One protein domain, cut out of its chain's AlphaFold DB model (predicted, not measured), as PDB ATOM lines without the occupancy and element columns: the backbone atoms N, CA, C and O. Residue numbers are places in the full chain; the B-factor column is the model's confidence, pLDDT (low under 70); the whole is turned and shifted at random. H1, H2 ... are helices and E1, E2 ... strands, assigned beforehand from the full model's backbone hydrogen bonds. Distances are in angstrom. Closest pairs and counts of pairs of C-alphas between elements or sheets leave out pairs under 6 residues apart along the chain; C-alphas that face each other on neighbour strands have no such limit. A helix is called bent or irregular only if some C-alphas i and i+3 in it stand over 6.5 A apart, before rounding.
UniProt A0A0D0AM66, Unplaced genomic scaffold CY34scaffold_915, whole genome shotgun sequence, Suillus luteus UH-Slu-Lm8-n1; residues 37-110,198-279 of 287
ATOM      1  N   GLY A  37     -12.203  -7.276  86.875       87.19
ATOM      2  CA  GLY A  37     -13.638  -7.062  86.672       87.19
ATOM      3  C   GLY A  37     -14.056  -6.905  85.206       87.19
ATOM      4  O   GLY A  37     -15.203  -7.179  84.877       87.19
ATOM      5  N   GLU A  38     -13.154  -6.501  84.313       89.75
ATOM      6  CA  GLU A  38     -13.411  -6.498  82.868       89.75
ATOM      7  C   GLU A  38     -13.288  -7.912  82.289       89.75
ATOM      8  O   GLU A  38     -14.214  -8.391  81.637       89.75
ATOM      9  N   GLY A  39     -12.188  -8.608  82.599       88.94
ATOM     10  CA  GLY A  39     -11.915  -9.954  82.074       88.94
ATOM     11  C   GLY A  39     -12.841 -11.044  82.617       88.94
ATOM     12  O   GLY A  39     -12.900 -12.146  82.073       88.94
ATOM     13  N   VAL A  40     -13.588 -10.749  83.682       91.50
ATOM     14  CA  VAL A  40     -14.510 -11.698  84.310       91.50
ATOM     15  C   VAL A  40     -15.582 -12.212  83.348       91.50
ATOM     16  O   VAL A  40     -15.919 -13.397  83.367       91.50
ATOM     17  N   LYS A  41     -16.084 -11.333  82.472       90.50
ATOM     18  CA  LYS A  41     -17.157 -11.651  81.525       90.50
ATOM     19  C   LYS A  41     -16.683 -12.642  80.474       90.50
ATOM     20  O   LYS A  41     -17.417 -13.570  80.143       90.50
ATOM     21  N   ASP A  42     -15.444 -12.489  80.018       93.38
ATOM     22  CA  ASP A  42     -14.824 -13.392  79.047       93.38
ATOM     23  C   ASP A  42     -14.666 -14.793  79.638       93.38
ATOM     24  O   ASP A  42     -14.943 -15.788  78.972       93.38
ATOM     25  N   ILE A  43     -14.294 -14.888  80.918       94.44
ATOM     26  CA  ILE A  43     -14.154 -16.173  81.611       94.44
ATOM     27  C   ILE A  43     -15.503 -16.848  81.850       94.44
ATOM     28  O   ILE A  43     -15.638 -18.053  81.631       94.44
ATOM     29  N   ALA A  44     -16.513 -16.090  82.269       92.94
ATOM     30  CA  ALA A  44     -17.862 -16.614  82.425       92.94
ATOM     31  C   ALA A  44     -18.426 -17.096  81.074       92.94
ATOM     32  O   ALA A  44     -18.963 -18.203  80.968       92.94
ATOM     33  N   ALA A  45     -18.245 -16.313  80.006       93.06
ATOM     34  CA  ALA A  45     -18.614 -16.710  78.650       93.06
ATOM     35  C   ALA A  45     -17.855 -17.967  78.198       93.06
ATOM     36  O   ALA A  45     -18.476 -18.901  77.691       93.06
ATOM     37  N   PHE A  46     -16.542 -18.034  78.447       94.81
ATOM     38  CA  PHE A  46     -15.718 -19.203  78.149       94.81
ATOM     39  C   PHE A  46     -16.281 -20.465  78.801       94.81
ATOM     40  O   PHE A  46     -16.469 -21.460  78.106       94.81
ATOM     41  N   PHE A  47     -16.598 -20.446  80.101       94.12
ATOM     42  CA  PHE A  47     -17.128 -21.636  80.771       94.12
ATOM     43  C   PHE A  47     -18.517 -22.026  80.268       94.12
ATOM     44  O   PHE A  47     -18.763 -23.215  80.060       94.12
ATOM     45  N   ALA A  48     -19.404 -21.063  80.010       92.75
ATOM     46  CA  ALA A  48     -20.709 -21.354  79.420       92.75
ATOM     47  C   ALA A  48     -20.563 -22.031  78.042       92.75
ATOM     48  O   ALA A  48     -21.139 -23.093  77.807       92.75
ATOM     49  N   ILE A  49     -19.719 -21.478  77.164       93.81
ATOM     50  CA  ILE A  49     -19.419 -22.051  75.843       93.81
ATOM     51  C   ILE A  49     -18.762 -23.427  75.988       93.81
ATOM     52  O   ILE A  49     -19.127 -24.366  75.278       93.81
ATOM     53  N   PHE A  50     -17.810 -23.569  76.909       94.12
ATOM     54  CA  PHE A  50     -17.089 -24.811  77.152       94.12
ATOM     55  C   PHE A  50     -18.043 -25.933  77.565       94.12
ATOM     56  O   PHE A  50     -18.047 -26.986  76.934       94.12
ATOM     57  N   PHE A  51     -18.891 -25.722  78.573       93.44
ATOM     58  CA  PHE A  51     -19.822 -26.761  79.018       93.44
ATOM     59  C   PHE A  51     -20.911 -27.057  77.982       93.44
ATOM     60  O   PHE A  51     -21.364 -28.199  77.903       93.44
ATOM     61  N   GLU A  52     -21.291 -26.091  77.143       92.00
ATOM     62  CA  GLU A  52     -22.209 -26.339  76.028       92.00
ATOM     63  C   GLU A  52     -21.587 -27.184  74.907       92.00
ATOM     64  O   GLU A  52     -22.258 -28.076  74.388       92.00
ATOM     65  N   ASN A  53     -20.308 -26.970  74.578       94.12
ATOM     66  CA  ASN A  53     -19.612 -27.716  73.522       94.12
ATOM     67  C   ASN A  53     -19.071 -29.073  73.998       94.12
ATOM     68  O   ASN A  53     -19.113 -30.057  73.260       94.12
ATOM     69  N   PHE A  54     -18.584 -29.151  75.235       94.25
ATOM     70  CA  PHE A  54     -18.046 -30.369  75.839       94.25
ATOM     71  C   PHE A  54     -19.079 -30.991  76.777       94.25
ATOM     72  O   PHE A  54     -18.917 -31.035  78.002       94.25
ATOM     73  N   THR A  55     -20.162 -31.488  76.177       93.31
ATOM     74  CA  THR A  55     -21.348 -31.972  76.895       93.31
ATOM     75  C   THR A  55     -21.054 -33.092  77.894       93.31
ATOM     76  O   THR A  55     -21.778 -33.234  78.877       93.31
ATOM     77  N   GLN A  56     -19.964 -33.848  77.711       94.44
ATOM     78  CA  GLN A  56     -19.501 -34.871  78.655       94.44
ATOM     79  C   GLN A  56     -19.123 -34.316  80.039       94.44
ATOM     80  O   GLN A  56     -18.972 -35.082  80.992       94.44
ATOM     81  N   PHE A  57     -18.938 -33.000  80.157       93.44
ATOM     82  CA  PHE A  57     -18.651 -32.326  81.418       93.44
ATOM     83  C   PHE A  57     -19.865 -31.597  82.011       93.44
ATOM     84  O   PHE A  57     -19.756 -31.104  83.133       93.44
ATOM     85  N   LYS A  58     -21.020 -31.550  81.325       91.00
ATOM     86  CA  LYS A  58     -22.228 -30.885  81.846       91.00
ATOM     87  C   LYS A  58     -22.640 -31.461  83.201       91.00
ATOM     88  O   LYS A  58     -22.654 -32.674  83.398       91.00
ATOM     89  N   GLY A  59     -22.955 -30.571  84.140       89.88
ATOM     90  CA  GLY A  59     -23.365 -30.912  85.506       89.88
ATOM     91  C   GLY A  59     -22.250 -31.437  86.419       89.88
ATOM     92  O   GLY A  59     -22.486 -31.605  87.615       89.88
ATOM     93  N   ARG A  60     -21.033 -31.683  85.910       93.69
ATOM     94  CA  ARG A  60     -19.908 -32.087  86.765       93.69
ATOM     95  C   ARG A  60     -19.473 -30.920  87.647       93.69
ATOM     96  O   ARG A  60     -19.544 -29.766  87.235       93.69
ATOM     97  N   ALA A  61     -18.985 -31.257  88.837       94.00
ATOM     98  CA  ALA A  61     -18.373 -30.312  89.756       94.00
ATOM     99  C   ALA A  61     -17.241 -29.531  89.074       94.00
ATOM    100  O   ALA A  61     -16.291 -30.122  88.547       94.00
ATOM    101  N   LEU A  62     -17.342 -28.207  89.103       94.69
ATOM    102  CA  LEU A  62     -16.281 -27.288  88.729       94.69
ATOM    103  C   LEU A  62     -15.552 -26.838  89.994       94.69
ATOM    104  O   LEU A  62     -16.154 -26.317  90.935       94.69
ATOM    105  N   HIS A  63     -14.232 -26.994  89.973       94.25
ATOM    106  CA  HIS A  63     -13.330 -26.457  90.981       94.25
ATOM    107  C   HIS A  63     -12.378 -25.484  90.300       94.25
ATOM    108  O   HIS A  63     -11.730 -25.847  89.316       94.25
ATOM    109  N   MET A  64     -12.278 -24.261  90.813       94.50
ATOM    110  CA  MET A  64     -11.372 -23.260  90.251       94.50
ATOM    111  C   MET A  64     -10.153 -23.089  91.149       94.50
ATOM    112  O   MET A  64     -10.287 -22.832  92.343       94.50
ATOM    113  N   ALA A  65      -8.961 -23.231  90.575       93.50
ATOM    114  CA  ALA A  65      -7.704 -23.143  91.302       93.50
ATOM    115  C   ALA A  65      -6.777 -22.115  90.654       93.50
ATOM    116  O   ALA A  65      -6.636 -22.108  89.434       93.50
ATOM    117  N   SER A  66      -6.140 -21.267  91.459       92.94
ATOM    118  CA  SER A  66      -5.128 -20.328  90.973       92.94
ATOM    119  C   SER A  66      -4.149 -19.945  92.077       92.94
ATOM    120  O   SER A  66      -4.419 -20.130  93.265       92.94
ATOM    121  N   GLU A  67      -3.027 -19.355  91.677       90.00
ATOM    122  CA  GLU A  67      -2.021 -18.816  92.587       90.00
ATOM    123  C   GLU A  67      -1.740 -17.327  92.359       90.00
ATOM    124  O   GLU A  67      -2.123 -16.771  91.328       90.00
ATOM    125  N   SER A  68      -1.053 -16.682  93.306       90.31
ATOM    126  CA  SER A  68      -0.561 -15.302  93.174       90.31
ATOM    127  C   SER A  68      -1.681 -14.299  92.836       90.31
ATOM    128  O   SER A  68      -2.659 -14.189  93.579       90.31
ATOM    129  N   HIS A  69      -1.609 -13.584  91.710       89.25
ATOM    130  CA  HIS A  69      -2.674 -12.682  91.254       89.25
ATOM    131  C   HIS A  69      -4.020 -13.408  91.021       89.25
ATOM    132  O   HIS A  69      -5.076 -12.787  90.973       89.25
ATOM    133  N   GLY A  70      -4.024 -14.742  91.009       89.88
ATOM    134  CA  GLY A  70      -5.209 -15.585  91.153       89.88
ATOM    135  C   GLY A  70      -6.099 -15.280  92.358       89.88
ATOM    136  O   GLY A  70      -7.297 -15.537  92.295       89.88
ATOM    137  N   GLY A  71      -5.551 -14.697  93.431       88.88
ATOM    138  CA  GLY A  71      -6.342 -14.178  94.552       88.88
ATOM    139  C   GLY A  71      -7.259 -13.005  94.171       88.88
ATOM    140  O   GLY A  71      -8.285 -12.789  94.818       88.88
ATOM    141  N   ARG A  72      -6.948 -12.287  93.087       90.69
ATOM    142  CA  ARG A  72      -7.825 -11.288  92.463       90.69
ATOM    143  C   ARG A  72      -8.817 -11.955  91.521       90.69
ATOM    144  O   ARG A  72     -10.015 -11.725  91.627       90.69
ATOM    145  N   TYR A  73      -8.327 -12.834  90.649       92.69
ATOM    146  CA  TYR A  73      -9.148 -13.467  89.618       92.69
ATOM    147  C   TYR A  73     -10.239 -14.376  90.183       92.69
ATOM    148  O   TYR A  73     -11.416 -14.147  89.933       92.69
ATOM    149  N   ILE A  74      -9.878 -15.390  90.974       93.19
ATOM    150  CA  ILE A  74     -10.813 -16.446  91.387       93.19
ATOM    151  C   ILE A  74     -12.046 -15.896  92.120       93.19
ATOM    152  O   ILE A  74     -13.162 -16.288  91.763       93.19
ATOM    153  N   PRO A  75     -11.928 -14.974  93.095       91.56
ATOM    154  CA  PRO A  75     -13.116 -14.472  93.776       91.56
ATOM    155  C   PRO A  75     -14.015 -13.618  92.867       91.56
ATOM    156  O   PRO A  75     -15.235 -13.720  92.968       91.56
ATOM    157  N   VAL A  76     -13.445 -12.837  91.939       92.12
ATOM    158  CA  VAL A  76     -14.229 -12.067  90.952       92.12
ATOM    159  C   VAL A  76     -14.908 -13.008  89.948       92.12
ATOM    160  O   VAL A  76     -16.104 -12.893  89.701       92.12
ATOM    161  N   PHE A  77     -14.183 -14.006  89.441       93.19
ATOM    162  CA  PHE A  77     -14.664 -14.973  88.446       93.19
ATOM    163  C   PHE A  77     -15.823 -15.804  88.977       93.19
ATOM    164  O   PHE A  77     -16.834 -15.997  88.307       93.19
ATOM    165  N   THR A  78     -15.709 -16.259  90.220       92.06
ATOM    166  CA  THR A  78     -16.772 -17.038  90.858       92.06
ATOM    167  C   THR A  78     -17.994 -16.214  91.246       92.06
ATOM    168  O   THR A  78     -19.082 -16.780  91.375       92.06
ATOM    169  N   ALA A  79     -17.850 -14.897  91.418       90.94
ATOM    170  CA  ALA A  79     -18.995 -14.009  91.567       90.94
ATOM    171  C   ALA A  79     -19.779 -13.906  90.251       90.94
ATOM    172  O   ALA A  79     -20.980 -14.158  90.255       90.94
ATOM    173  N   GLU A  80     -19.096 -13.667  89.132       93.00
ATOM    174  CA  GLU A  80     -19.742 -13.567  87.818       93.00
ATOM    175  C   GLU A  80     -20.369 -14.884  87.364       93.00
ATOM    176  O   GLU A  80     -21.503 -14.875  86.912       93.00
ATOM    177  N   ILE A  81     -19.696 -16.034  87.524       92.88
ATOM    178  CA  ILE A  81     -20.278 -17.345  87.162       92.88
ATOM    179  C   ILE A  81     -21.596 -17.581  87.911       92.88
ATOM    180  O   ILE A  81     -22.558 -18.121  87.363       92.88
ATOM    181  N   TYR A  82     -21.658 -17.169  89.176       90.88
ATOM    182  CA  TYR A  82     -22.876 -17.285  89.962       90.88
ATOM    183  C   TYR A  82     -23.997 -16.384  89.430       90.88
ATOM    184  O   TYR A  82     -25.130 -16.844  89.298       90.88
ATOM    185  N   ASP A  83     -23.691 -15.130  89.099       91.56
ATOM    186  CA  ASP A  83     -24.678 -14.198  88.547       91.56
ATOM    187  C   ASP A  83     -25.125 -14.643  87.138       91.56
ATOM    188  O   ASP A  83     -26.317 -14.638  86.812       91.56
ATOM    189  N   GLN A  84     -24.192 -15.157  86.335       94.00
ATOM    190  CA  GLN A  84     -24.434 -15.737  85.016       94.00
ATOM    191  C   GLN A  84     -25.346 -16.970  85.087       94.00
ATOM    192  O   GLN A  84     -26.201 -17.143  84.219       94.00
ATOM    193  N   ASN A  85     -25.236 -17.810  86.122       94.44
ATOM    194  CA  ASN A  85     -26.088 -18.995  86.282       94.44
ATOM    195  C   ASN A  85     -27.589 -18.659  86.316       94.44
ATOM    196  O   ASN A  85     -28.404 -19.451  85.828       94.44
ATOM    197  N   ALA A  86     -27.970 -17.487  86.836       94.00
ATOM    198  CA  ALA A  86     -29.355 -17.023  86.779       94.00
ATOM    199  C   ALA A  86     -29.805 -16.770  85.328       94.00
ATOM    200  O   ALA A  86     -30.905 -17.167  84.939       94.00
ATOM    201  N   MET A  87     -28.931 -16.180  84.506       93.56
ATOM    202  CA  MET A  87     -29.187 -15.945  83.081       93.56
ATOM    203  C   MET A  87     -29.225 -17.252  82.281       93.56
ATOM    204  O   MET A  87     -30.117 -17.431  81.453       93.56
ATOM    205  N   LEU A  88     -28.312 -18.190  82.562       94.12
ATOM    206  CA  LEU A  88     -28.304 -19.517  81.935       94.12
ATOM    207  C   LEU A  88     -29.613 -20.260  82.212       94.12
ATOM    208  O   LEU A  88     -30.250 -20.747  81.281       94.12
ATOM    209  N   THR A  89     -30.067 -20.254  83.469       94.94
ATOM    210  CA  THR A  89     -31.341 -20.874  83.863       94.94
ATOM    211  C   THR A  89     -32.518 -20.265  83.102       94.94
ATOM    212  O   THR A  89     -33.348 -20.995  82.563       94.94
ATOM    213  N   ALA A  90     -32.581 -18.931  83.013       95.56
ATOM    214  CA  ALA A  90     -33.634 -18.232  82.276       95.56
ATOM    215  C   ALA A  90     -33.627 -18.556  80.769       95.56
ATOM    216  O   ALA A  90     -34.682 -18.568  80.138       95.56
ATOM    217  N   ALA A  91     -32.456 -18.864  80.207       94.06
ATOM    218  CA  ALA A  91     -32.282 -19.291  78.821       94.06
ATOM    219  C   ALA A  91     -32.492 -20.805  78.599       94.06
ATOM    220  O   ALA A  91     -32.330 -21.282  77.476       94.06
ATOM    221  N   GLY A  92     -32.830 -21.580  79.637       93.44
ATOM    222  CA  GLY A  92     -32.963 -23.040  79.549       93.44
ATOM    223  C   GLY A  92     -31.628 -23.784  79.412       93.44
ATOM    224  O   GLY A  92     -31.613 -24.955  79.036       93.44
ATOM    225  N   ILE A  93     -30.512 -23.118  79.713       91.81
ATOM    226  CA  ILE A  93     -29.162 -23.686  79.706       91.81
ATOM    227  C   ILE A  93     -28.838 -24.209  81.109       91.81
ATOM    228  O   ILE A  93     -29.197 -23.600  82.117       91.81
ATOM    229  N   THR A  94     -28.157 -25.356  81.184       92.44
ATOM    230  CA  THR A  94     -27.772 -25.953  82.473       92.44
ATOM    231  C   THR A  94     -26.773 -25.041  83.195       92.44
ATOM    232  O   THR A  94     -25.734 -24.729  82.615       92.44
ATOM    233  N   PRO A  95     -27.041 -24.632  84.450       94.62
ATOM    234  CA  PRO A  95     -26.103 -23.831  85.229       94.62
ATOM    235  C   PRO A  95     -24.765 -24.538  85.459       94.62
ATOM    236  O   PRO A  95     -24.688 -25.764  85.557       94.62
ATOM    237  N   ILE A  96     -23.708 -23.748  85.611       94.69
ATOM    238  CA  ILE A  96     -22.370 -24.221  85.951       94.69
ATOM    239  C   ILE A  96     -22.348 -24.619  87.434       94.69
ATOM    240  O   ILE A  96     -22.581 -23.784  88.313       94.69
ATOM    241  N   ASN A  97     -22.038 -25.886  87.719       94.38
ATOM    242  CA  ASN A  97     -21.950 -26.423  89.081       94.38
ATOM    243  C   ASN A  97     -20.595 -26.080  89.733       94.38
ATOM    244  O   ASN A  97     -19.699 -26.919  89.800       94.38
ATOM    245  N   LEU A  98     -20.418 -24.832  90.174       93.56
ATOM    246  CA  LEU A  98     -19.230 -24.400  90.916       93.56
ATOM    247  C   LEU A  98     -19.288 -24.885  92.374       93.56
ATOM    248  O   LEU A  98     -20.061 -24.358  93.170       93.56
ATOM    249  N   GLU A  99     -18.420 -25.829  92.745       91.81
ATOM    250  CA  GLU A  99     -18.419 -26.427  94.090       91.81
ATOM    251  C   GLU A  99     -17.335 -25.865  95.012       91.81
ATOM    252  O   GLU A  99     -17.540 -25.738  96.224       91.81
ATOM    253  N   SER A 100     -16.154 -25.542  94.473       89.88
ATOM    254  CA  SER A 100     -15.083 -24.997  95.307       89.88
ATOM    255  C   SER A 100     -14.072 -24.121  94.582       89.88
ATOM    256  O   SER A 100     -13.899 -24.175  93.362       89.88
ATOM    257  N   ILE A 101     -13.365 -23.334  95.391       91.25
ATOM    258  CA  ILE A 101     -12.203 -22.555  94.987       91.25
ATOM    259  C   ILE A 101     -10.957 -22.964  95.768       91.25
ATOM    260  O   ILE A 101     -11.027 -23.313  96.949       91.25
ATOM    261  N   MET A 102      -9.804 -22.883  95.110       90.69
ATOM    262  CA  MET A 102      -8.492 -23.108  95.705       90.69
ATOM    263  C   MET A 102      -7.573 -21.936  95.364       90.69
ATOM    264  O   MET A 102      -7.319 -21.662  94.193       90.69
ATOM    265  N   ILE A 103      -7.082 -21.232  96.382       88.94
ATOM    266  CA  ILE A 103      -6.221 -20.059  96.205       88.94
ATOM    267  C   ILE A 103      -4.895 -20.304  96.919       88.94
ATOM    268  O   ILE A 103      -4.848 -20.441  98.145       88.94
ATOM    269  N   GLY A 104      -3.823 -20.352  96.132       86.88
ATOM    270  CA  GLY A 104      -2.462 -20.563  96.610       86.88
ATOM    271  C   GLY A 104      -1.636 -19.302  96.644       86.88
ATOM    272  O   GLY A 104      -1.474 -18.664  95.609       86.88
ATOM    273  N   ASN A 105      -1.091 -18.932  97.805       84.25
ATOM    274  CA  ASN A 105      -0.224 -17.750  97.911       84.25
ATOM    275  C   ASN A 105      -0.849 -16.500  97.242       84.25
ATOM    276  O   ASN A 105      -0.157 -15.720  96.590       84.25
ATOM    277  N   GLY A 106      -2.178 -16.373  97.318       86.19
ATOM    278  CA  GLY A 106      -2.932 -15.455  96.473       86.19
ATOM    279  C   GLY A 106      -3.036 -14.049  97.051       86.19
ATOM    280  O   GLY A 106      -3.258 -13.894  98.248       86.19
ATOM    281  N   LEU A 107      -2.941 -13.031  96.195       85.81
ATOM    282  CA  LEU A 107      -3.171 -11.632  96.553       85.81
ATOM    283  C   LEU A 107      -4.678 -11.340  96.582       85.81
ATOM    284  O   LEU A 107      -5.284 -11.147  95.532       85.81
ATOM    285  N   THR A 108      -5.285 -11.318  97.767       84.12
ATOM    286  CA  THR A 108      -6.719 -10.999  97.933       84.12
ATOM    287  C   THR A 108      -6.960  -9.634  98.581       84.12
ATOM    288  O   THR A 108      -8.018  -9.045  98.390       84.12
ATOM    289  N   ASP A 109      -5.996  -9.130  99.353       84.38
ATOM    290  CA  ASP A 109      -6.020  -7.791  99.951       84.38
ATOM    291  C   ASP A 109      -4.586  -7.261 100.042       84.38
ATOM    292  O   ASP A 109      -3.817  -7.631 100.933       84.38
ATOM    293  N   PHE A 110      -4.219  -6.384  99.108       82.50
ATOM    294  CA  PHE A 110      -2.873  -5.828  99.044       82.50
ATOM    295  C   PHE A 110      -2.481  -5.075 100.317       82.50
ATOM    296  O   PHE A 110      -1.365  -5.244 100.812       82.50
ATOM    297  N   CYS A 198       4.517 -14.189  81.095       88.25
ATOM    298  CA  CYS A 198       3.801 -12.999  81.527       88.25
ATOM    299  C   CYS A 198       3.599 -12.056  80.342       88.25
ATOM    300  O   CYS A 198       4.468 -11.926  79.477       88.25
ATOM    301  N   SER A 199       2.455 -11.378  80.322       90.94
ATOM    302  CA  SER A 199       2.150 -10.360  79.321       90.94
ATOM    303  C   SER A 199       2.429  -8.971  79.875       90.94
ATOM    304  O   SER A 199       1.779  -8.520  80.817       90.94
ATOM    305  N   ASP A 200       3.390  -8.269  79.276       89.31
ATOM    306  CA  ASP A 200       3.717  -6.898  79.671       89.31
ATOM    307  C   ASP A 200       2.598  -5.906  79.364       89.31
ATOM    308  O   ASP A 200       2.455  -4.906  80.066       89.31
ATOM    309  N   ILE A 201       1.809  -6.163  78.321       90.31
ATOM    310  CA  ILE A 201       0.677  -5.308  77.956       90.31
ATOM    311  C   ILE A 201      -0.410  -5.434  79.023       90.31
ATOM    312  O   ILE A 201      -0.814  -4.416  79.583       90.31
ATOM    313  N   VAL A 202      -0.788  -6.667  79.378       93.12
ATOM    314  CA  VAL A 202      -1.761  -6.932  80.450       93.12
ATOM    315  C   VAL A 202      -1.250  -6.380  81.780       93.12
ATOM    316  O   VAL A 202      -1.949  -5.619  82.441       93.12
ATOM    317  N   ARG A 203       0.007  -6.670  82.147       91.38
ATOM    318  CA  ARG A 203       0.618  -6.155  83.381       91.38
ATOM    319  C   ARG A 203       0.561  -4.629  83.455       91.38
ATOM    320  O   ARG A 203       0.188  -4.091  84.492       91.38
ATOM    321  N   ARG A 204       0.926  -3.918  82.382       93.00
ATOM    322  CA  ARG A 204       0.871  -2.445  82.355       93.00
ATOM    323  C   ARG A 204      -0.556  -1.920  82.480       93.00
ATOM    324  O   ARG A 204      -0.759  -0.953  83.208       93.00
ATOM    325  N   ALA A 205      -1.514  -2.555  81.809       94.38
ATOM    326  CA  ALA A 205      -2.918  -2.170  81.879       94.38
ATOM    327  C   ALA A 205      -3.459  -2.306  83.313       94.38
ATOM    328  O   ALA A 205      -3.945  -1.326  83.873       94.38
ATOM    329  N   PHE A 206      -3.231  -3.451  83.959       94.44
ATOM    330  CA  PHE A 206      -3.636  -3.710  85.349       94.44
ATOM    331  C   PHE A 206      -2.963  -2.775  86.360       94.44
ATOM    332  O   PHE A 206      -3.590  -2.317  87.314       94.44
ATOM    333  N   VAL A 207      -1.682  -2.452  86.155       92.31
ATOM    334  CA  VAL A 207      -0.980  -1.481  87.007       92.31
ATOM    335  C   VAL A 207      -1.560  -0.077  86.828       92.31
ATOM    336  O   VAL A 207      -1.750   0.635  87.811       92.31
ATOM    337  N   SER A 208      -1.874   0.330  85.593       93.88
ATOM    338  CA  SER A 208      -2.416   1.668  85.310       93.88
ATOM    339  C   SER A 208      -3.804   1.913  85.902       93.88
ATOM    340  O   SER A 208      -4.137   3.052  86.223       93.88
ATOM    341  N   THR A 209      -4.586   0.851  86.092       93.88
ATOM    342  CA  THR A 209      -5.919   0.884  86.709       93.88
ATOM    343  C   THR A 209      -5.881   0.600  88.206       93.88
ATOM    344  O   THR A 209      -6.929   0.596  88.849       93.88
ATOM    345  N   MET A 210      -4.687   0.377  88.771       91.75
ATOM    346  CA  MET A 210      -4.502   0.024  90.176       91.75
ATOM    347  C   MET A 210      -5.304  -1.229  90.574       91.75
ATOM    348  O   MET A 210      -5.755  -1.332  91.715       91.75
ATOM    349  N   ASP A 211      -5.478  -2.193  89.656       91.94
ATOM    350  CA  ASP A 211      -6.340  -3.365  89.885       91.94
ATOM    351  C   ASP A 211      -5.958  -4.137  91.158       91.94
ATOM    352  O   ASP A 211      -6.830  -4.574  91.912       91.94
ATOM    353  N   GLU A 212      -4.653  -4.221  91.442       86.62
ATOM    354  CA  GLU A 212      -4.096  -4.916  92.608       86.62
ATOM    355  C   GLU A 212      -4.563  -4.355  93.961       86.62
ATOM    356  O   GLU A 212      -4.524  -5.073  94.959       86.62
ATOM    357  N   TYR A 213      -5.008  -3.095  94.006       88.06
ATOM    358  CA  TYR A 213      -5.437  -2.421  95.233       88.06
ATOM    359  C   TYR A 213      -6.917  -2.621  95.554       88.06
ATOM    360  O   TYR A 213      -7.349  -2.318  96.668       88.06
ATOM    361  N   HIS A 214      -7.701  -3.144  94.615       87.62
ATOM    362  CA  HIS A 214      -9.062  -3.560  94.911       87.62
ATOM    363  C   HIS A 214      -9.011  -4.844  95.748       87.62
ATOM    364  O   HIS A 214      -8.320  -5.797  95.399       87.62
ATOM    365  N   ALA A 215      -9.732  -4.892  96.864       85.56
ATOM    366  CA  ALA A 215      -9.812  -6.096  97.689       85.56
ATOM    367  C   ALA A 215     -10.801  -7.116  97.086       85.56
ATOM    368  O   ALA A 215     -11.759  -6.745  96.406       85.56
ATOM    369  N   THR A 216     -10.560  -8.415  97.288       87.38
ATOM    370  CA  THR A 216     -11.446  -9.521  96.851       87.38
ATOM    371  C   THR A 216     -11.904 -10.440  97.971       87.38
ATOM    372  O   THR A 216     -12.663 -11.381  97.736       87.38
ATOM    373  N   ASP A 217     -11.473 -10.170  99.190       81.38
ATOM    374  CA  ASP A 217     -11.869 -10.887 100.395       81.38
ATOM    375  C   ASP A 217     -13.402 -10.929 100.570       81.38
ATOM    376  O   ASP A 217     -13.965 -11.987 100.843       81.38
ATOM    377  N   THR A 218     -14.101  -9.830 100.286       84.88
ATOM    378  CA  THR A 218     -15.576  -9.766 100.327       84.88
ATOM    379  C   THR A 218     -16.255 -10.716  99.336       84.88
ATOM    380  O   THR A 218     -17.293 -11.306  99.650       84.88
ATOM    381  N   HIS A 219     -15.664 -10.940  98.159       85.19
ATOM    382  CA  HIS A 219     -16.178 -11.918  97.199       85.19
ATOM    383  C   HIS A 219     -16.020 -13.349  97.723       85.19
ATOM    384  O   HIS A 219     -16.931 -14.157  97.540       85.19
ATOM    385  N   VAL A 220     -14.915 -13.651  98.419       81.19
ATOM    386  CA  VAL A 220     -14.701 -14.950  99.080       81.19
ATOM    387  C   VAL A 220     -15.751 -15.179 100.167       81.19
ATOM    388  O   VAL A 220     -16.385 -16.233 100.180       81.19
ATOM    389  N   VAL A 221     -16.007 -14.181 101.021       79.88
ATOM    390  CA  VAL A 221     -17.083 -14.232 102.030       79.88
ATOM    391  C   VAL A 221     -18.425 -14.544 101.373       79.88
ATOM    392  O   VAL A 221     -19.099 -15.502 101.743       79.88
ATOM    393  N   ALA A 222     -18.775 -13.798 100.326       82.75
ATOM    394  CA  ALA A 222     -20.023 -13.984  99.598       82.75
ATOM    395  C   ALA A 222     -20.179 -15.398  98.999       82.75
ATOM    396  O   ALA A 222     -21.312 -15.835  98.775       82.75
ATOM    397  N   ARG A 223     -19.075 -16.103  98.713       82.69
ATOM    398  CA  ARG A 223     -19.084 -17.498  98.246       82.69
ATOM    399  C   ARG A 223     -19.302 -18.489  99.390       82.69
ATOM    400  O   ARG A 223     -20.099 -19.413  99.232       82.69
ATOM    401  N   LEU A 224     -18.668 -18.268 100.541       74.06
ATOM    402  CA  LEU A 224     -18.873 -19.094 101.738       74.06
ATOM    403  C   LEU A 224     -20.334 -19.062 102.203       74.06
ATOM    404  O   LEU A 224     -20.904 -20.105 102.514       74.06
ATOM    405  N   GLU A 225     -20.974 -17.894 102.165       78.56
ATOM    406  CA  GLU A 225     -22.402 -17.743 102.496       78.56
ATOM    407  C   GLU A 225     -23.336 -18.469 101.506       78.56
ATOM    408  O   GLU A 225     -24.503 -18.708 101.799       78.56
ATOM    409  N   ARG A 226     -22.828 -18.861 100.331       80.50
ATOM    410  CA  ARG A 226     -23.560 -19.593  99.282       80.50
ATOM    411  C   ARG A 226     -23.119 -21.055  99.156       80.50
ATOM    412  O   ARG A 226     -23.302 -21.660  98.105       80.50
ATOM    413  N   SER A 227     -22.506 -21.605 100.203       79.50
ATOM    414  CA  SER A 227     -22.070 -23.008 100.273       79.50
ATOM    415  C   SER A 227     -20.996 -23.426  99.261       79.50
ATOM    416  O   SER A 227     -20.737 -24.618  99.103       79.50
ATOM    417  N   VAL A 228     -20.299 -22.471  98.640       83.19
ATOM    418  CA  VAL A 228     -19.098 -22.760  97.844       83.19
ATOM    419  C   VAL A 228     -17.916 -22.912  98.798       83.19
ATOM    420  O   VAL A 228     -17.598 -22.006  99.573       83.19
ATOM    421  N   CYS A 229     -17.250 -24.064  98.754       83.06
ATOM    422  CA  CYS A 229     -16.115 -24.342  99.631       83.06
ATOM    423  C   CYS A 229     -14.872 -23.556  99.191       83.06
ATOM    424  O   CYS A 229     -14.580 -23.468  97.999       83.06
ATOM    425  N   ALA A 230     -14.076 -23.067 100.144       83.25
ATOM    426  CA  ALA A 230     -12.801 -22.417  99.846       83.25
ATOM    427  C   ALA A 230     -11.638 -23.116 100.560       83.25
ATOM    428  O   ALA A 230     -11.678 -23.364 101.768       83.25
ATOM    429  N   LEU A 231     -10.583 -23.412  99.802       84.06
ATOM    430  CA  LEU A 231      -9.280 -23.813 100.319       84.06
ATOM    431  C   LEU A 231      -8.294 -22.675 100.061       84.06
ATOM    432  O   LEU A 231      -7.987 -22.366  98.911       84.06
ATOM    433  N   ILE A 232      -7.781 -22.075 101.131       78.25
ATOM    434  CA  ILE A 232      -6.759 -21.032 101.040       78.25
ATOM    435  C   ILE A 232      -5.520 -21.541 101.766       78.25
ATOM    436  O   ILE A 232      -5.572 -21.865 102.956       78.25
ATOM    437  N   PHE A 233      -4.406 -21.657 101.049       69.56
ATOM    438  CA  PHE A 233      -3.139 -22.086 101.630       69.56
ATOM    439  C   PHE A 233      -2.163 -20.909 101.673       69.56
ATOM    440  O   PHE A 233      -1.959 -20.234 100.665       69.56
ATOM    441  N   VAL A 234      -1.568 -20.694 102.858       65.62
ATOM    442  CA  VAL A 234      -0.583 -19.659 103.246       65.62
ATOM    443  C   VAL A 234      -1.141 -18.418 103.962       65.62
ATOM    444  O   VAL A 234      -0.499 -17.967 104.910       65.62
ATOM    445  N   TRP A 235      -2.322 -17.888 103.625       62.75
ATOM    446  CA  TRP A 235      -2.862 -16.719 104.342       62.75
ATOM    447  C   TRP A 235      -4.390 -16.654 104.335       62.75
ATOM    448  O   TRP A 235      -5.001 -16.725 103.276       62.75
ATOM    449  N   ILE A 236      -5.004 -16.481 105.508       60.16
ATOM    450  CA  ILE A 236      -6.435 -16.182 105.619       60.16
ATOM    451  C   ILE A 236      -6.559 -14.687 105.927       60.16
ATOM    452  O   ILE A 236      -6.057 -14.260 106.973       60.16
ATOM    453  N   PRO A 237      -7.221 -13.888 105.072       60.75
ATOM    454  CA  PRO A 237      -7.598 -12.534 105.445       60.75
ATOM    455  C   PRO A 237      -8.420 -12.538 106.723       60.75
ATOM    456  O   PRO A 237      -9.120 -13.509 107.014       60.75
ATOM    457  N   ASN A 238      -8.385 -11.438 107.475       68.50
ATOM    458  CA  ASN A 238      -9.311 -11.213 108.587       68.50
ATOM    459  C   ASN A 238     -10.731 -10.940 108.049       68.50
ATOM    460  O   ASN A 238     -11.306  -9.882 108.285       68.50
ATOM    461  N   MET A 239     -11.269 -11.893 107.291       73.50
ATOM    462  CA  MET A 239     -12.585 -11.856 106.678       73.50
ATOM    463  C   MET A 239     -13.649 -11.911 107.760       73.50
ATOM    464  O   MET A 239     -13.477 -12.593 108.774       73.50
ATOM    465  N   ASP A 240     -14.750 -11.208 107.541       77.50
ATOM    466  CA  ASP A 240     -15.920 -11.266 108.404       77.50
ATOM    467  C   ASP A 240     -17.014 -12.091 107.724       77.50
ATOM    468  O   ASP A 240     -17.514 -11.702 106.675       77.50
ATOM    469  N   TRP A 241     -17.301 -13.280 108.258       79.12
ATOM    470  CA  TRP A 241     -18.240 -14.248 107.674       79.12
ATOM    471  C   TRP A 241     -18.897 -15.089 108.771       79.12
ATOM    472  O   TRP A 241     -18.334 -15.225 109.860       79.12
ATOM    473  N   GLY A 242     -20.063 -15.683 108.495       71.12
ATOM    474  CA  GLY A 242     -20.911 -16.303 109.521       71.12
ATOM    475  C   GLY A 242     -20.241 -17.415 110.340       71.12
ATOM    476  O   GLY A 242     -20.533 -17.577 111.521       71.12
ATOM    477  N   GLY A 243     -19.290 -18.149 109.756       72.81
ATOM    478  CA  GLY A 243     -18.540 -19.206 110.443       72.81
ATOM    479  C   GLY A 243     -17.184 -18.776 111.011       72.81
ATOM    480  O   GLY A 243     -16.431 -19.634 111.475       72.81
ATOM    481  N   LYS A 244     -16.843 -17.479 110.998       75.25
ATOM    482  CA  LYS A 244     -15.541 -16.962 111.458       75.25
ATOM    483  C   LYS A 244     -15.214 -17.363 112.892       75.25
ATOM    484  O   LYS A 244     -14.109 -17.835 113.148       75.25
ATOM    485  N   GLU A 245     -16.153 -17.182 113.819       75.62
ATOM    486  CA  GLU A 245     -15.937 -17.501 115.236       75.62
ATOM    487  C   GLU A 245     -15.713 -19.001 115.438       75.62
ATOM    488  O   GLU A 245     -14.725 -19.407 116.050       75.62
ATOM    489  N   ALA A 246     -16.581 -19.827 114.848       71.81
ATOM    490  CA  ALA A 246     -16.475 -21.281 114.912       71.81
ATOM    491  C   ALA A 246     -15.162 -21.790 114.298       71.81
ATOM    492  O   ALA A 246     -14.548 -22.715 114.832       71.81
ATOM    493  N   PHE A 247     -14.707 -21.173 113.202       73.38
ATOM    494  CA  PHE A 247     -13.417 -21.460 112.583       73.38
ATOM    495  C   PHE A 247     -12.245 -21.038 113.480       73.38
ATOM    496  O   PHE A 247     -11.318 -21.818 113.673       73.38
ATOM    497  N   GLY A 248     -12.299 -19.839 114.069       74.06
ATOM    498  CA  GLY A 248     -11.268 -19.324 114.976       74.06
ATOM    499  C   GLY A 248     -11.121 -20.121 116.277       74.06
ATOM    500  O   GLY A 248     -10.060 -20.091 116.893       74.06
ATOM    501  N   GLN A 249     -12.158 -20.863 116.676       78.25
ATOM    502  CA  GLN A 249     -12.128 -21.783 117.818       78.25
ATOM    503  C   GLN A 249     -11.515 -23.155 117.489       78.25
ATOM    504  O   GLN A 249     -11.225 -23.924 118.406       78.25
ATOM    505  N   GLN A 250     -11.321 -23.495 116.211       74.12
ATOM    506  CA  GLN A 250     -10.692 -24.761 115.838       74.12
ATOM    507  C   GLN A 250      -9.209 -24.747 116.214       74.12
ATOM    508  O   GLN A 250      -8.472 -23.815 115.892       74.12
ATOM    509  N   SER A 251      -8.740 -25.822 116.846       73.19
ATOM    510  CA  SER A 251      -7.312 -26.015 117.065       73.19
ATOM    511  C   SER A 251      -6.598 -26.303 115.743       73.19
ATOM    512  O   SER A 251      -7.080 -27.056 114.889       73.19
ATOM    513  N   LEU A 252      -5.407 -25.721 115.582       73.50
ATOM    514  CA  LEU A 252      -4.495 -26.133 114.522       73.50
ATOM    515  C   LEU A 252      -4.103 -27.593 114.761       73.50
ATOM    516  O   LEU A 252      -3.701 -27.967 115.862       73.50
ATOM    517  N   ARG A 253      -4.212 -28.412 113.717       68.12
ATOM    518  CA  ARG A 253      -3.827 -29.828 113.726       68.12
ATOM    519  C   ARG A 253      -2.864 -30.114 112.589       68.12
ATOM    520  O   ARG A 253      -2.902 -29.427 111.564       68.12
ATOM    521  N   SER A 254      -2.015 -31.124 112.753       68.12
ATOM    522  CA  SER A 254      -1.116 -31.520 111.674       68.12
ATOM    523  C   SER A 254      -1.947 -32.022 110.487       68.12
ATOM    524  O   SER A 254      -2.922 -32.763 110.634       68.12
ATOM    525  N   TRP A 255      -1.605 -31.573 109.280       60.84
ATOM    526  CA  TRP A 255      -2.365 -31.951 108.085       60.84
ATOM    527  C   TRP A 255      -2.209 -33.444 107.763       60.84
ATOM    528  O   TRP A 255      -3.144 -34.075 107.272       60.84
ATOM    529  N   LEU A 256      -1.059 -34.022 108.123       55.38
ATOM    530  CA  LEU A 256      -0.745 -35.443 107.967       55.38
ATOM    531  C   LEU A 256      -1.744 -36.349 108.698       55.38
ATOM    532  O   LEU A 256      -2.209 -37.321 108.108       55.38
ATOM    533  N   GLU A 257      -2.136 -35.999 109.925       46.97
ATOM    534  CA  GLU A 257      -3.139 -36.749 110.701       46.97
ATOM    535  C   GLU A 257      -4.533 -36.714 110.050       46.97
ATOM    536  O   GLU A 257      -5.331 -37.630 110.215       46.97
ATOM    537  N   SER A 258      -4.833 -35.679 109.259       48.53
ATOM    538  CA  SER A 258      -6.141 -35.502 108.611       48.53
ATOM    539  C   SER A 258      -6.307 -36.243 107.274       48.53
ATOM    540  O   SER A 258      -7.415 -36.299 106.736       48.53
ATOM    541  N   LEU A 259      -5.223 -36.818 106.742       47.31
ATOM    542  CA  LEU A 259      -5.196 -37.546 105.468       47.31
ATOM    543  C   LEU A 259      -5.100 -39.066 105.621       47.31
ATOM    544  O   LEU A 259      -5.071 -39.768 104.608       47.31
ATOM    545  N   GLU A 260      -5.070 -39.594 106.848       45.12
ATOM    546  CA  GLU A 260      -5.058 -41.038 107.097       45.12
ATOM    547  C   GLU A 260      -6.418 -41.663 106.737       45.12
ATOM    548  O   GLU A 260      -7.283 -41.916 107.572       45.12
ATOM    549  N   ARG A 261      -6.616 -41.909 105.439       45.59
ATOM    550  CA  ARG A 261      -7.620 -42.830 104.896       45.59
ATOM    551  C   ARG A 261      -6.896 -44.048 104.312       45.59
ATOM    552  O   ARG A 261      -5.861 -43.864 103.663       45.59
ATOM    553  N   PRO A 262      -7.418 -45.279 104.483       37.00
ATOM    554  CA  PRO A 262      -6.827 -46.464 103.867       37.00
ATOM    555  C   PRO A 262      -6.672 -46.264 102.350       37.00
ATOM    556  O   PRO A 262      -7.654 -45.992 101.662       37.00
ATOM    557  N   GLY A 263      -5.443 -46.371 101.834       43.12
ATOM    558  CA  GLY A 263      -5.147 -46.306 100.394       43.12
ATOM    559  C   GLY A 263      -4.514 -45.009  99.866       43.12
ATOM    560  O   GLY A 263      -4.124 -44.989  98.700       43.12
ATOM    561  N   MET A 264      -4.339 -43.951 100.671       37.56
ATOM    562  CA  MET A 264      -3.580 -42.762 100.238       37.56
ATOM    563  C   MET A 264      -2.081 -42.867 100.563       37.56
ATOM    564  O   MET A 264      -1.693 -43.284 101.652       37.56
ATOM    565  N   ARG A 265      -1.220 -42.474  99.610       37.22
ATOM    566  CA  ARG A 265       0.235 -42.374  99.832       37.22
ATOM    567  C   ARG A 265       0.538 -41.257 100.833       37.22
ATOM    568  O   ARG A 265      -0.028 -40.171 100.747       37.22
ATOM    569  N   LYS A 266       1.458 -41.529 101.759       33.53
ATOM    570  CA  LYS A 266       1.916 -40.584 102.783       33.53
ATOM    571  C   LYS A 266       2.834 -39.537 102.137       33.53
ATOM    572  O   LYS A 266       3.886 -39.897 101.618       33.53
ATOM    573  N   TRP A 267       2.436 -38.266 102.164       32.94
ATOM    574  CA  TRP A 267       3.224 -37.142 101.642       32.94
ATOM    575  C   TRP A 267       3.806 -36.327 102.792       32.94
ATOM    576  O   TRP A 267       3.064 -35.642 103.488       32.94
ATOM    577  N   THR A 268       5.123 -36.364 102.992       25.69
ATOM    578  CA  THR A 268       5.789 -35.500 103.976       25.69
ATOM    579  C   THR A 268       6.046 -34.134 103.347       25.69
ATOM    580  O   THR A 268       7.029 -33.953 102.634       25.69
ATOM    581  N   VAL A 269       5.167 -33.163 103.595       29.11
ATOM    582  CA  VAL A 269       5.431 -31.759 103.248       29.11
ATOM    583  C   VAL A 269       6.089 -31.098 104.458       29.11
ATOM    584  O   VAL A 269       5.454 -30.952 105.501       29.11
ATOM    585  N   GLN A 270       7.356 -30.690 104.348       24.11
ATOM    586  CA  GLN A 270       7.950 -29.746 105.302       24.11
ATOM    587  C   GLN A 270       7.384 -28.348 105.011       24.11
ATOM    588  O   GLN A 270       7.994 -27.560 104.294       24.11
ATOM    589  N   ALA A 271       6.187 -28.050 105.515       27.58
ATOM    590  CA  ALA A 271       5.602 -26.714 105.441       27.58
ATOM    591  C   ALA A 271       5.603 -26.055 106.825       27.58
ATOM    592  O   ALA A 271       5.123 -26.629 107.796       27.58
ATOM    593  N   ILE A 272       6.098 -24.817 106.882       26.16
ATOM    594  CA  ILE A 272       6.002 -23.899 108.034       26.16
ATOM    595  C   ILE A 272       4.678 -23.090 107.967       26.16
ATOM    596  O   ILE A 272       4.502 -22.098 108.663       26.16
ATOM    597  N   TRP A 273       3.706 -23.495 107.140       30.88
ATOM    598  CA  TRP A 273       2.555 -22.654 106.783       30.88
ATOM    599  C   TRP A 273       1.199 -23.306 107.060       30.88
ATOM    600  O   TRP A 273       1.004 -24.502 106.842       30.88
ATOM    601  N   SER A 274       0.252 -22.479 107.506       34.91
ATOM    602  CA  SER A 274      -1.131 -22.847 107.812       34.91
ATOM    603  C   SER A 274      -1.946 -23.099 106.536       34.91
ATOM    604  O   SER A 274      -1.952 -22.283 105.610       34.91
ATOM    605  N   VAL A 275      -2.671 -24.219 106.501       37.00
ATOM    606  CA  VAL A 275      -3.655 -24.559 105.460       37.00
ATOM    607  C   VAL A 275      -5.048 -24.411 106.058       37.00
ATOM    608  O   VAL A 275      -5.329 -24.996 107.103       37.00
ATOM    609  N   ALA A 276      -5.925 -23.653 105.401       40.22
ATOM    610  CA  ALA A 276      -7.275 -23.396 105.882       40.22
ATOM    611  C   ALA A 276      -8.319 -23.956 104.921       40.22
ATOM    612  O   ALA A 276      -8.389 -23.556 103.758       40.22
ATOM    613  N   ARG A 277      -9.162 -24.860 105.425       44.12
ATOM    614  CA  ARG A 277     -10.377 -25.297 104.736       44.12
ATOM    615  C   ARG A 277     -11.567 -24.587 105.369       44.12
ATOM    616  O   ARG A 277     -11.826 -24.785 106.553       44.12
ATOM    617  N   LEU A 278     -12.257 -23.769 104.584       44.28
ATOM    618  CA  LEU A 278     -13.419 -22.998 105.016       44.28
ATOM    619  C   LEU A 278     -14.695 -23.694 104.526       44.28
ATOM    620  O   LEU A 278     -14.780 -24.107 103.367       44.28
ATOM    621  N   PHE A 279     -15.671 -23.839 105.422       44.28
ATOM    622  CA  PHE A 279     -16.975 -24.448 105.151       44.28
ATOM    623  C   PHE A 279     -18.084 -23.457 105.484       44.28
ATOM    624  O   PHE A 279     -17.979 -22.745 106.475       44.28
TER     625      PHE A 279
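This is residues 37 to 110 and 198 to 279 of the 287 residues of an uncharacterized protein of Suillus luteus UH-Slu-Lm8-n1 (UniProt A0A0D0AM66). A twisted sheet of four strands has H2 and H4 packed over one face and no named helix over the other, while H1 packs on H2 beyond the E1 edge. Residues 204 to 210, of which 204 to 208 belong to H3, stick out at one end, and residues 260 to 265 stick out beyond the E4 edge. The 156 printed residues include six named helices and four named strands in the order H1 E1 H2 E2 H3 H4 E3 H5 H6 E4, a mixed class. The mixed sheet runs E1 E2 E3 E4, and the whole is compact, with a radius of gyration of the C-alphas of 17.5 A and spans of 45 by 40 by 32 A.

Find C-alpha 37 at (-13.638, -7.062, 86.672); from there H1, residues 37 to 53, runs 25.2 A. It is only just irregular: C-alphas 38 and 41 are 6.51 A apart. Next come E1, residues 62 to 67, 17.0 A, and H2, residues 70 to 90, 29.9 A, with a kink of 26 degrees near residue 83. E2, residues 98 to 104, spans 18.1 A. After the cut find H3, residues 200 to 208, H4, residues 217 to 224, E3, residues 229 to 233, H5, residues 244 to 248, and H6, residues 256 to 259. E4, residues 275 to 278, ends at C-alpha 278, (-13.419, -22.998, 105.016).

Start at the sheet. E1 and E2 are parallel, with N 102 and O 64 2.8 A apart; E2 and E3 are parallel, with N 101 and O 229 2.9 A apart; E3 and E4 are antiparallel, with N 278 and O 230 2.9 A apart. E1, H2 and E2 form a strand-helix-strand unit, two parallel neighbour strands joined through a helix, with a right-handed crossover. H2 and H4 on the same face make two layers, helices over a sheet. H2 is over E1 and E2 at a height of 9.2 A; H4 is over E3. H2 touches H4 with residues 75 to 79 alone, closest at the C-alphas of Pro 75 and His 219, 5.3 A. H1 touches H2 at a steep tilt of 54 degrees, closest at the C-alphas of Val 40 and Phe 77, 5.3 A. H3, H5 and H6 touch no helix. In H3, H4 and H5 every O i to N i+4 pair is within hydrogen-bond range; in H1 11 of 13 are, in H2 13 of 17, and H6 is too short for one.

The farthest C-alphas, those of Ser 208 and Pro 262, are 51.8 A apart. Residues 111 to 197 are not printed; C-alphas 110 and 198 stand 20.1 A apart across the cut. The link from H6 to E4 is long, with 15 residues. Look for pLDDT under 70 at residues 233 to 238 and 253 to 279.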